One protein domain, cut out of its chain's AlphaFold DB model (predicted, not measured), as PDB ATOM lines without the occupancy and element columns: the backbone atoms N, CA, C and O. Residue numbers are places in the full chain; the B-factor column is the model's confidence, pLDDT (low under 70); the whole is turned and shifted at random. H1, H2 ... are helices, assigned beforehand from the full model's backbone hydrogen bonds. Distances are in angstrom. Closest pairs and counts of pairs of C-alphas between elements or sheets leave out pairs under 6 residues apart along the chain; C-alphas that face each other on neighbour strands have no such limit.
ATOM      1  N   TYR A 362     201.273 190.999 124.586       91.00
ATOM      2  CA  TYR A 362     202.246 190.238 123.794       91.00
ATOM      3  C   TYR A 362     203.571 190.032 124.540       91.00
ATOM      4  O   TYR A 362     204.244 189.028 124.322       91.00
ATOM      5  N   LEU A 363     203.921 190.947 125.454       91.19
ATOM      6  CA  LEU A 363     205.039 190.777 126.375       91.19
ATOM      7  C   LEU A 363     204.818 189.592 127.321       91.19
ATOM      8  O   LEU A 363     205.733 188.802 127.513       91.19
ATOM      9  N   ALA A 364     203.622 189.455 127.896       92.06
ATOM     10  CA  ALA A 364     203.280 188.336 128.771       92.06
ATOM     11  C   ALA A 364     203.320 187.004 128.012       92.06
ATOM     12  O   ALA A 364     203.897 186.046 128.513       92.06
ATOM     13  N   ASN A 365     202.807 186.964 126.777       93.12
ATOM     14  CA  ASN A 365     202.881 185.762 125.941       93.12
ATOM     15  C   ASN A 365     204.334 185.373 125.640       93.12
ATOM     16  O   ASN A 365     204.695 184.206 125.735       93.12
ATOM     17  N   PHE A 366     205.184 186.348 125.310       94.06
ATOM     18  CA  PHE A 366     206.600 186.093 125.059       94.06
ATOM     19  C   PHE A 366     207.334 185.610 126.316       94.06
ATOM     20  O   PHE A 366     208.105 184.656 126.244       94.06
ATOM     21  N   LYS A 367     207.058 186.221 127.477       92.62
ATOM     22  CA  LYS A 367     207.606 185.773 128.766       92.62
ATOM     23  C   LYS A 367     207.168 184.352 129.097       92.62
ATOM     24  O   LYS A 367     208.014 183.545 129.438       92.62
ATOM     25  N   LEU A 368     205.897 184.013 128.881       93.69
ATOM     26  CA  LEU A 368     205.399 182.655 129.085       93.69
ATOM     27  C   LEU A 368     206.141 181.632 128.212       93.69
ATOM     28  O   LEU A 368     206.468 180.548 128.689       93.69
ATOM     29  N   VAL A 369     206.420 181.968 126.948       93.81
ATOM     30  CA  VAL A 369     207.206 181.103 126.053       93.81
ATOM     31  C   VAL A 369     208.627 180.925 126.587       93.81
ATOM     32  O   VAL A 369     209.084 179.789 126.693       93.81
ATOM     33  N   LEU A 370     209.301 182.016 126.967       94.19
ATOM     34  CA  LEU A 370     210.637 181.946 127.564       94.19
ATOM     35  C   LEU A 370     210.639 181.098 128.839       94.19
ATOM     36  O   LEU A 370     211.441 180.179 128.952       94.19
ATOM     37  N   ASP A 371     209.715 181.355 129.762       93.50
ATOM     38  CA  ASP A 371     209.626 180.645 131.037       93.50
ATOM     39  C   ASP A 371     209.339 179.155 130.826       93.50
ATOM     40  O   ASP A 371     209.925 178.316 131.504       93.50
ATOM     41  N   SER A 372     208.497 178.804 129.850       94.50
ATOM     42  CA  SER A 372     208.193 177.405 129.517       94.50
ATOM     43  C   SER A 372     209.423 176.659 129.000       94.50
ATOM     44  O   SER A 372     209.673 175.531 129.421       94.50
ATOM     45  N   VAL A 373     210.208 177.294 128.124       94.25
ATOM     46  CA  VAL A 373     211.444 176.711 127.574       94.25
ATOM     47  C   VAL A 373     212.531 176.626 128.647       94.25
ATOM     48  O   VAL A 373     213.203 175.607 128.769       94.25
ATOM     49  N   LEU A 374     212.687 177.666 129.468       92.06
ATOM     50  CA  LEU A 374     213.718 177.726 130.510       92.06
ATOM     51  C   LEU A 374     213.419 176.831 131.718       92.06
ATOM     52  O   LEU A 374     214.351 176.426 132.415       92.06
ATOM     53  N   SER A 375     212.143 176.525 131.967       93.50
ATOM     54  CA  SER A 375     211.728 175.589 133.019       93.50
ATOM     55  C   SER A 375     212.053 174.137 132.670       93.50
ATOM     56  O   SER A 375     212.168 173.309 133.573       93.50
ATOM     57  N   ASN A 376     212.204 173.810 131.384       94.00
ATOM     58  CA  ASN A 376     212.629 172.486 130.955       94.00
ATOM     59  C   ASN A 376     214.162 172.385 130.983       94.00
ATOM     60  O   ASN A 376     214.858 173.027 130.197       94.00
ATOM     61  N   GLU A 377     214.700 171.553 131.877       91.69
ATOM     62  CA  GLU A 377     216.150 171.374 132.031       91.69
ATOM     63  C   GLU A 377     216.832 170.841 130.766       91.69
ATOM     64  O   GLU A 377     217.988 171.181 130.514       91.69
ATOM     65  N   GLU A 378     216.141 170.025 129.968       93.56
ATOM     66  CA  GLU A 378     216.709 169.451 128.744       93.56
ATOM     67  C   GLU A 378     216.840 170.502 127.637       93.56
ATOM     68  O   GLU A 378     217.894 170.605 127.012       93.56
ATOM     69  N   ASP A 379     215.821 171.347 127.460       92.69
ATOM     70  CA  ASP A 379     215.862 172.437 126.479       92.69
ATOM     71  C   ASP A 379     216.865 173.511 126.905       92.69
ATOM     72  O   ASP A 379     217.602 174.051 126.081       92.69
ATOM     73  N   ARG A 380     216.961 173.782 128.213       91.19
ATOM     74  CA  ARG A 380     217.896 174.768 128.763       91.19
ATOM     75  C   ARG A 380     219.360 174.444 128.446       91.19
ATOM     76  O   ARG A 380     220.143 175.375 128.262       91.19
ATOM     77  N   LYS A 381     219.729 173.161 128.360       92.44
ATOM     78  CA  LYS A 381     221.093 172.707 128.015       92.44
ATOM     79  C   LYS A 381     221.468 172.968 126.551       92.44
ATOM     80  O   LYS A 381     222.648 172.888 126.223       92.44
ATOM     81  N   LEU A 382     220.499 173.267 125.678       95.19
ATOM     82  CA  LEU A 382     220.753 173.603 124.271       95.19
ATOM     83  C   LEU A 382     221.270 175.038 124.085       95.19
ATOM     84  O   LEU A 382     221.804 175.356 123.025       95.19
ATOM     85  N   PHE A 383     221.120 175.886 125.103       94.12
ATOM     86  CA  PHE A 383     221.580 177.270 125.104       94.12
ATOM     87  C   PHE A 383     222.971 177.357 125.730       94.12
ATOM     88  O   PHE A 383     223.198 176.827 126.822       94.12
ATOM     89  N   ASN A 384     223.891 178.050 125.065       94.69
ATOM     90  CA  ASN A 384     225.224 178.301 125.612       94.69
ATOM     91  C   ASN A 384     225.206 179.470 126.624       94.69
ATOM     92  O   ASN A 384     224.187 180.134 126.830       94.69
ATOM     93  N   ASP A 385     226.346 179.749 127.259       94.56
ATOM     94  CA  ASP A 385     226.452 180.826 128.255       94.56
ATOM     95  C   ASP A 385     226.176 182.224 127.672       94.56
ATOM     96  O   ASP A 385     225.637 183.094 128.365       94.56
ATOM     97  N   ALA A 386     226.495 182.449 126.394       93.81
ATOM     98  CA  ALA A 386     226.191 183.705 125.711       93.81
ATOM     99  C   ALA A 386     224.676 183.863 125.494       93.81
ATOM    100  O   ALA A 386     224.123 184.915 125.810       93.81
ATOM    101  N   ASP A 387     223.983 182.804 125.071       94.06
ATOM    102  CA  ASP A 387     222.525 182.793 124.910       94.06
ATOM    103  C   ASP A 387     221.820 183.047 126.252       94.06
ATOM    104  O   ASP A 387     220.904 183.866 126.346       94.06
ATOM    105  N   GLN A 388     222.290 182.399 127.323       91.31
ATOM    106  CA  GLN A 388     221.792 182.623 128.685       91.31
ATOM    107  C   GLN A 388     222.006 184.076 129.135       91.31
ATOM    108  O   GLN A 388     221.164 184.639 129.837       91.31
ATOM    109  N   THR A 389     223.117 184.696 128.731       93.88
ATOM    110  CA  THR A 389     223.410 186.104 129.030       93.88
ATOM    111  C   THR A 389     222.438 187.033 128.310       93.88
ATOM    112  O   THR A 389     221.879 187.925 128.947       93.88
ATOM    113  N   ILE A 390     222.150 186.777 127.031       94.81
ATOM    114  CA  ILE A 390     221.148 187.530 126.262       94.81
ATOM    115  C   ILE A 390     219.772 187.403 126.932       94.81
ATOM    116  O   ILE A 390     219.088 188.398 127.158       94.81
ATOM    117  N   ILE A 391     219.364 186.199 127.331       93.75
ATOM    118  CA  ILE A 391     218.068 185.987 127.994       93.75
ATOM    119  C   ILE A 391     217.975 186.777 129.311       93.75
ATOM    120  O   ILE A 391     216.950 187.413 129.571       93.75
ATOM    121  N   LYS A 392     219.042 186.792 130.120       93.31
ATOM    122  CA  LYS A 392     219.096 187.574 131.367       93.31
ATOM    123  C   LYS A 392     219.025 189.076 131.108       93.31
ATOM    124  O   LYS A 392     218.185 189.747 131.701       93.31
ATOM    125  N   GLN A 393     219.825 189.589 130.173       94.81
ATOM    126  CA  GLN A 393     219.791 191.004 129.786       94.81
ATOM    127  C   GLN A 393     218.394 191.420 129.316       94.81
ATOM    128  O   GLN A 393     217.884 192.468 129.714       94.81
ATOM    129  N   PHE A 394     217.728 190.564 128.534       94.81
ATOM    130  CA  PHE A 394     216.354 190.809 128.117       94.81
ATOM    131  C   PHE A 394     215.401 190.942 129.315       94.81
ATOM    132  O   PHE A 394     214.572 191.856 129.347       94.81
ATOM    133  N   GLN A 395     215.513 190.054 130.307       92.62
ATOM    134  CA  GLN A 395     214.686 190.080 131.520       92.62
ATOM    135  C   GLN A 395     214.954 191.312 132.402       92.62
ATOM    136  O   GLN A 395     214.011 191.806 133.027       92.62
ATOM    137  N   GLU A 396     216.182 191.833 132.406       93.81
ATOM    138  CA  GLU A 396     216.604 193.013 133.177       93.81
ATOM    139  C   GLU A 396     216.142 194.352 132.572       93.81
ATOM    140  O   GLU A 396     216.068 195.358 133.280       93.81
ATOM    141  N   PHE A 397     215.784 194.391 131.285       93.88
ATOM    142  CA  PHE A 397     215.325 195.626 130.652       93.88
ATOM    143  C   PHE A 397     214.041 196.206 131.255       93.88
ATOM    144  O   PHE A 397     213.122 195.500 131.677       93.88
ATOM    145  N   GLN A 398     213.915 197.532 131.142       92.81
ATOM    146  CA  GLN A 398     212.670 198.234 131.436       92.81
ATOM    147  C   GLN A 398     211.510 197.664 130.589       92.81
ATOM    148  O   GLN A 398     211.699 197.367 129.403       92.81
ATOM    149  N   PRO A 399     210.274 197.584 131.125       90.62
ATOM    150  CA  PRO A 399     209.128 197.046 130.388       90.62
ATOM    151  C   PRO A 399     208.877 197.702 129.022       90.62
ATOM    152  O   PRO A 399     208.395 197.036 128.108       90.62
ATOM    153  N   ALA A 400     209.205 198.989 128.859       91.62
ATOM    154  CA  ALA A 400     209.105 199.691 127.580       91.62
ATOM    155  C   ALA A 400     210.085 199.131 126.530       91.62
ATOM    156  O   ALA A 400     209.676 198.841 125.406       91.62
ATOM    157  N   ALA A 401     211.343 198.894 126.913       93.06
ATOM    158  CA  ALA A 401     212.365 198.294 126.056       93.06
ATOM    159  C   ALA A 401     212.025 196.842 125.694       93.06
ATOM    160  O   ALA A 401     212.077 196.481 124.519       93.06
ATOM    161  N   GLN A 402     211.555 196.042 126.659       94.38
ATOM    162  CA  GLN A 402     211.097 194.671 126.391       94.38
ATOM    163  C   GLN A 402     209.947 194.645 125.375       94.38
ATOM    164  O   GLN A 402     209.958 193.862 124.423       94.38
ATOM    165  N   LYS A 403     208.952 195.527 125.552       93.19
ATOM    166  CA  LYS A 403     207.817 195.656 124.629       93.19
ATOM    167  C   LYS A 403     208.267 196.060 123.229       93.19
ATOM    168  O   LYS A 403     207.799 195.470 122.254       93.19
ATOM    169  N   LEU A 404     209.154 197.050 123.128       94.00
ATOM    170  CA  LEU A 404     209.662 197.531 121.846       94.00
ATOM    171  C   LEU A 404     210.449 196.436 121.126       94.00
ATOM    172  O   LEU A 404     210.165 196.165 119.961       94.00
ATOM    173  N   TYR A 405     211.357 195.760 121.831       94.88
ATOM    174  CA  TYR A 405     212.124 194.650 121.276       94.88
ATOM    175  C   TYR A 405     211.207 193.564 120.714       94.88
ATOM    176  O   TYR A 405     211.331 193.215 119.545       94.88
ATOM    177  N   ILE A 406     210.213 193.098 121.480       94.19
ATOM    178  CA  ILE A 406     209.276 192.070 120.995       94.19
ATOM    179  C   ILE A 406     208.488 192.565 119.779       94.19
ATOM    180  O   ILE A 406     208.260 191.805 118.836       94.19
ATOM    181  N   ARG A 407     208.072 193.837 119.766       92.75
ATOM    182  CA  ARG A 407     207.369 194.406 118.610       92.75
ATOM    183  C   ARG A 407     208.227 194.448 117.357       92.75
ATOM    184  O   ARG A 407     207.680 194.248 116.276       92.75
ATOM    185  N   LEU A 408     209.525 194.691 117.483       93.56
ATOM    186  CA  LEU A 408     210.455 194.628 116.359       93.56
ATOM    187  C   LEU A 408     210.765 193.176 115.971       93.56
ATOM    188  O   LEU A 408     210.753 192.859 114.788       93.56
ATOM    189  N   PHE A 409     210.924 192.287 116.951       93.31
ATOM    190  CA  PHE A 409     211.184 190.856 116.768       93.31
ATOM    191  C   PHE A 409     210.063 190.131 116.007       93.31
ATOM    192  O   PHE A 409     210.321 189.245 115.202       93.31
ATOM    193  N   GLN A 410     208.805 190.526 116.223       91.62
ATOM    194  CA  GLN A 410     207.650 189.975 115.502       91.62
ATOM    195  C   GLN A 410     207.516 190.494 114.061       91.62
ATOM    196  O   GLN A 410     206.724 189.956 113.284       91.62
ATOM    197  N   ARG A 411     208.223 191.571 113.694       93.00
ATOM    198  CA  ARG A 411     208.195 192.119 112.332       93.00
ATOM    199  C   ARG A 411     209.199 191.379 111.456       93.00
ATOM    200  O   ARG A 411     210.107 190.713 111.933       93.00
ATOM    201  N   LYS A 412     209.046 191.531 110.139       91.06
ATOM    202  CA  LYS A 412     210.037 191.025 109.187       91.06
ATOM    203  C   LYS A 412     211.408 191.639 109.521       91.06
ATOM    204  O   LYS A 412     211.473 192.869 109.594       91.06
ATOM    205  N   PRO A 413     212.466 190.827 109.703       89.12
ATOM    206  CA  PRO A 413     213.788 191.339 110.028       89.12
ATOM    207  C   PRO A 413     214.296 192.227 108.894       89.12
ATOM    208  O   PRO A 413     214.080 191.947 107.710       89.12
ATOM    209  N   GLY A 414     214.947 193.316 109.273       89.06
ATOM    210  CA  GLY A 414     215.485 194.296 108.353       89.06
ATOM    211  C   GLY A 414     215.704 195.628 109.045       89.06
ATOM    212  O   GLY A 414     215.431 195.795 110.233       89.06
ATOM    213  N   TRP A 415     216.182 196.588 108.271       91.44
ATOM    214  CA  TRP A 415     216.430 197.923 108.772       91.44
ATOM    215  C   TRP A 415     215.135 198.730 108.856       91.44
ATOM    216  O   TRP A 415     214.297 198.711 107.946       91.44
ATOM    217  N   PHE A 416     214.996 199.500 109.931       91.00
ATOM    218  CA  PHE A 416     213.855 200.379 110.150       91.00
ATOM    219  C   PHE A 416     214.319 201.824 110.261       91.00
ATOM    220  O   PHE A 416     215.309 202.130 110.912       91.00
ATOM    221  N   ARG A 417     213.558 202.741 109.660       90.31
ATOM    222  CA  ARG A 417     213.749 204.173 109.908       90.31
ATOM    223  C   ARG A 417     213.145 204.534 111.253       90.31
ATOM    224  O   ARG A 417     211.947 204.308 111.429       90.31
ATOM    225  N   CYS A 418     213.908 205.196 112.119       88.50
ATOM    226  CA  CYS A 418     213.414 205.693 113.406       88.50
ATOM    227  C   CYS A 418     212.161 206.569 113.243       88.50
ATOM    228  O   CYS A 418     211.193 206.395 113.970       88.50
ATOM    229  N   SER A 419     212.094 207.400 112.195       87.00
ATOM    230  CA  SER A 419     210.920 208.238 111.890       87.00
ATOM    231  C   SER A 419     209.638 207.466 111.554       87.00
ATOM    232  O   SER A 419     208.550 208.031 111.605       87.00
ATOM    233  N   LYS A 420     209.746 206.184 111.185       88.00
ATOM    234  CA  LYS A 420     208.600 205.302 110.911       88.00
ATOM    235  C   LYS A 420     208.248 204.404 112.096       88.00
ATOM    236  O   LYS A 420     207.254 203.681 112.025       88.00
ATOM    237  N   LEU A 421     209.066 204.389 113.145       89.38
ATOM    238  CA  LEU A 421     208.780 203.651 114.366       89.38
ATOM    239  C   LEU A 421     207.938 204.555 115.267       89.38
ATOM    240  O   LEU A 421     208.449 205.490 115.864       89.38
ATOM    241  N   VAL A 422     206.634 204.284 115.337       88.00
ATOM    242  CA  VAL A 422     205.706 205.003 116.216       88.00
ATOM    243  C   VAL A 422     204.944 203.980 117.044       88.00
ATOM    244  O   VAL A 422     204.185 203.173 116.508       88.00
ATOM    245  N   TYR A 423     205.160 204.009 118.357       90.38
ATOM    246  CA  TYR A 423     204.540 203.092 119.309       90.38
ATOM    247  C   TYR A 423     204.060 203.847 120.551       90.38
ATOM    248  O   TYR A 423     204.578 203.647 121.648       90.38
ATOM    249  N   SER A 424     203.021 204.670 120.394       85.44
ATOM    250  CA  SER A 424     202.487 205.537 121.460       85.44
ATOM    251  C   SER A 424     202.038 204.783 122.720       85.44
ATOM    252  O   SER A 424     202.057 205.338 123.808       85.44
ATOM    253  N   LYS A 425     201.673 203.497 122.601       84.75
ATOM    254  CA  LYS A 425     201.335 202.626 123.748       84.75
ATOM    255  C   LYS A 425     202.559 202.187 124.575       84.75
ATOM    256  O   LYS A 425     202.387 201.607 125.645       84.75
ATOM    257  N   ILE A 426     203.774 202.353 124.050       86.12
ATOM    258  CA  ILE A 426     205.027 201.939 124.699       86.12
ATOM    259  C   ILE A 426     205.708 203.156 125.324       86.12
ATOM    260  O   ILE A 426     206.002 203.134 126.516       86.12
ATOM    261  N   SER A 427     205.955 204.186 124.518       85.00
ATOM    262  CA  SER A 427     206.523 205.468 124.932       85.00
ATOM    263  C   SER A 427     206.198 206.515 123.865       85.00
ATOM    264  O   SER A 427     206.085 206.177 122.683       85.00
ATOM    265  N   GLU A 428     206.052 207.774 124.271       84.06
ATOM    266  CA  GLU A 428     205.911 208.903 123.343       84.06
ATOM    267  C   GLU A 428     207.221 209.170 122.597       84.06
ATOM    268  O   GLU A 428     207.210 209.390 121.387       84.06
ATOM    269  N   ASP A 429     208.347 209.062 123.307       88.06
ATOM    270  CA  ASP A 429     209.689 209.115 122.737       88.06
ATOM    271  C   ASP A 429     210.349 207.735 122.810       88.06
ATOM    272  O   ASP A 429     210.532 207.154 123.885       88.06
ATOM    273  N   LEU A 430     210.678 207.188 121.640       90.00
ATOM    274  CA  LEU A 430     211.330 205.886 121.502       90.00
ATOM    275  C   LEU A 430     212.851 205.998 121.442       90.00
ATOM    276  O   LEU A 430     213.517 204.979 121.602       90.00
ATOM    277  N   THR A 431     213.399 207.197 121.247       89.81
ATOM    278  CA  THR A 431     214.842 207.447 121.126       89.81
ATOM    279  C   THR A 431     215.639 206.873 122.307       89.81
ATOM    280  O   THR A 431     216.475 206.004 122.065       89.81
ATOM    281  N   PRO A 432     215.329 207.191 123.584       91.75
ATOM    282  CA  PRO A 432     216.106 206.661 124.713       91.75
ATOM    283  C   PRO A 432     215.965 205.138 124.880       91.75
ATOM    284  O   PRO A 432     216.870 204.457 125.370       91.75
ATOM    285  N   VAL A 433     214.826 204.580 124.462       92.31
ATOM    286  CA  VAL A 433     214.559 203.137 124.520       92.31
ATOM    287  C   VAL A 433     215.355 202.403 123.441       92.31
ATOM    288  O   VAL A 433     215.929 201.349 123.714       92.31
ATOM    289  N   LEU A 434     215.407 202.964 122.230       92.00
ATOM    290  CA  LEU A 434     216.221 202.460 121.127       92.00
ATOM    291  C   LEU A 434     217.700 202.506 121.495       92.00
ATOM    292  O   LEU A 434     218.364 201.482 121.378       92.00
ATOM    293  N   ASP A 435     218.179 203.627 122.037       91.56
ATOM    294  CA  ASP A 435     219.570 203.763 122.467       91.56
ATOM    295  C   ASP A 435     219.931 202.685 123.493       91.56
ATOM    296  O   ASP A 435     220.941 202.003 123.344       91.56
ATOM    297  N   THR A 436     219.080 202.443 124.492       93.31
ATOM    298  CA  THR A 436     219.313 201.387 125.496       93.31
ATOM    299  C   THR A 436     219.417 199.991 124.861       93.31
ATOM    300  O   THR A 436     220.296 199.197 125.213       93.31
ATOM    301  N   LEU A 437     218.539 199.676 123.905       93.75
ATOM    302  CA  LEU A 437     218.541 198.391 123.195       93.75
ATOM    303  C   LEU A 437     219.755 198.227 122.267       93.75
ATOM    304  O   LEU A 437     220.238 197.114 122.064       93.75
ATOM    305  N   VAL A 438     220.269 199.322 121.721       93.88
ATOM    306  CA  VAL A 438     221.489 199.325 120.909       93.88
ATOM    307  C   VAL A 438     222.723 199.115 121.782       93.88
ATOM    308  O   VAL A 438     223.550 198.261 121.470       93.88
ATOM    309  N   HIS A 439     222.839 199.845 122.896       91.62
ATOM    310  CA  HIS A 439     223.982 199.731 123.816       91.62
ATOM    311  C   HIS A 439     224.121 198.324 124.405       91.62
ATOM    312  O   HIS A 439     225.223 197.874 124.701       91.62
ATOM    313  N   SER A 440     223.002 197.622 124.559       91.25
ATOM    314  CA  SER A 440     222.962 196.238 125.029       91.25
ATOM    315  C   SER A 440     223.132 195.193 123.920       91.25
ATOM    316  O   SER A 440     223.163 194.002 124.211       91.25
ATOM    317  N   GLY A 441     223.258 195.612 122.657       92.62
ATOM    318  CA  GLY A 441     223.502 194.723 121.519       92.62
ATOM    319  C   GLY A 441     222.267 193.999 120.975       92.62
ATOM    320  O   GLY A 441     222.415 193.128 120.122       92.62
ATOM    321  N   PHE A 442     221.058 194.355 121.421       94.00
ATOM    322  CA  PHE A 442     219.803 193.780 120.912       94.00
ATOM    323  C   PHE A 442     219.362 194.392 119.582       94.00
ATOM    324  O   PHE A 442     218.616 193.763 118.831       94.00
ATOM    325  N   LEU A 443     219.790 195.624 119.304       94.06
ATOM    326  CA  LEU A 443     219.561 196.321 118.045       94.06
ATOM    327  C   LEU A 443     220.886 196.805 117.458       94.06
ATOM    328  O   LEU A 443     221.854 197.057 118.172       94.06
ATOM    329  N   GLU A 444     220.908 196.957 116.138       92.75
ATOM    330  CA  GLU A 444     222.053 197.482 115.404       92.75
ATOM    331  C   GLU A 444     221.761 198.886 114.878       92.75
ATOM    332  O   GLU A 444     220.674 199.163 114.367       92.75
ATOM    333  N   ASN A 445     222.756 199.765 115.003       90.06
ATOM    334  CA  ASN A 445     222.718 201.119 114.466       90.06
ATOM    335  C   ASN A 445     223.171 201.169 113.009       90.06
ATOM    336  O   ASN A 445     223.786 200.237 112.492       90.06
ATOM    337  N   GLU A 446     222.927 202.317 112.374       87.62
ATOM    338  CA  GLU A 446     223.351 202.613 111.001       87.62
ATOM    339  C   GLU A 446     224.852 202.401 110.750       87.62
ATOM    340  O   GLU A 446     225.237 202.083 109.631       87.62
ATOM    341  N   GLU A 447     225.701 202.478 111.776       86.31
ATOM    342  CA  GLU A 447     227.143 202.215 111.664       86.31
ATOM    343  C   GLU A 447     227.465 200.792 111.189       86.31
ATOM    344  O   GLU A 447     228.456 200.570 110.492       86.31
ATOM    345  N   LYS A 448     226.615 199.815 111.527       87.44
ATOM    346  CA  LYS A 448     226.768 198.423 111.080       87.44
ATOM    347  C   LYS A 448     226.164 198.174 109.696       87.44
ATOM    348  O   LYS A 448     226.287 197.076 109.148       87.44
ATOM    349  N   MET A 449     225.538 199.188 109.098       87.06
ATOM    350  CA  MET A 449     224.924 199.094 107.784       87.06
ATOM    351  C   MET A 449     225.981 199.146 106.673       87.06
ATOM    352  O   MET A 449     226.238 200.182 106.067       87.06
ATOM    353  N   THR A 450     226.585 198.000 106.369       87.62
ATOM    354  CA  THR A 450     227.621 197.886 105.323       87.62
ATOM    355  C   THR A 450     227.050 197.609 103.931       87.62
ATOM    356  O   THR A 450     227.685 197.898 102.916       87.62
TER     357      THR A 450
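Overview. This is residues 362 to 450 of the 493 residues of a protein of Actinia tenebrosa (UniProt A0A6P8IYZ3). One helix, H4, stands in the middle of the domain: on one side of it H1, the short H2 and H3 make a helical turn that goes out and comes back, and on the other side H5 crosses it. The start of H1 touches H4 and the end of H3 comes close to it, while H2 sits at the far end of the turn. The long unnamed stretch from residue 410 to 430 loops out from H4 before H5 begins. The printed part has 89 residues with five named helices, H1 H2 H3 H4 H5 in that order, and no named strand, and its class is all helix. It is only just compact, close to loose, with a radius of gyration of the C-alphas of 14.3 A, and it spans 43 by 32 by 23 A.

Along the chain. H1 is residues 362 to 375, 19.7 A from first to last C-alpha, and begins at C-alpha 362 (202.246, 190.238, 123.794). H2 is the four residues 377 to 380, 5.0 A long. H3 is residues 385 to 396, 16.4 A, and ends at C-alpha 396 (216.604, 193.013, 133.177). H4 is residues 399 to 409, 15.1 A. H5 is residues 431 to 439, 12.3 A, and ends at C-alpha 439 (223.982, 199.731, 123.816).

Arrangement. H1 and H2 only just touch, and only at the corner by their link, with 3 pairs of C-alphas within 8 A; the closest are those of Leu 374 and Arg 380, 5.4 A apart. H1 and H3 are near each other, with 5 pairs of C-alphas within 10 A. H1 touches H4 with residues 362 to 366 alone, the closest C-alphas being those of Leu 363 and Lys 403 at 5.9 A, and their lines are about perpendicular at 86 degrees. H3 and H4 are close but not clearly touching: the closest C-alphas, of Phe 394 and Gln 402, are 6.7 A apart. They run opposite ways at a steep tilt of 53 degrees. H4 and H5 touch, closest at the C-alphas of Ala 401 and Val 433, 5.5 A, and stand only just about perpendicular at 73 degrees. H5 is apart from H1, H2 and H3. In H1, H3, H4 and H5 every O i to N i+4 pair is within hydrogen-bond range; H2 is too short for such a pair, and its one O i to N i+3 pair is not within range.

Size, cuts and confidence. The two C-alphas farthest apart are those of Glu 378 and Ser 419, 42.7 A. The links H1 to H2, H2 to H3 and H3 to H4 are tight, and the link H4 to H5, with 21 residues, is long. The printed part has no cut. The mean pLDDT of the printed part of this model is 91.7, and no printed residue is under 70.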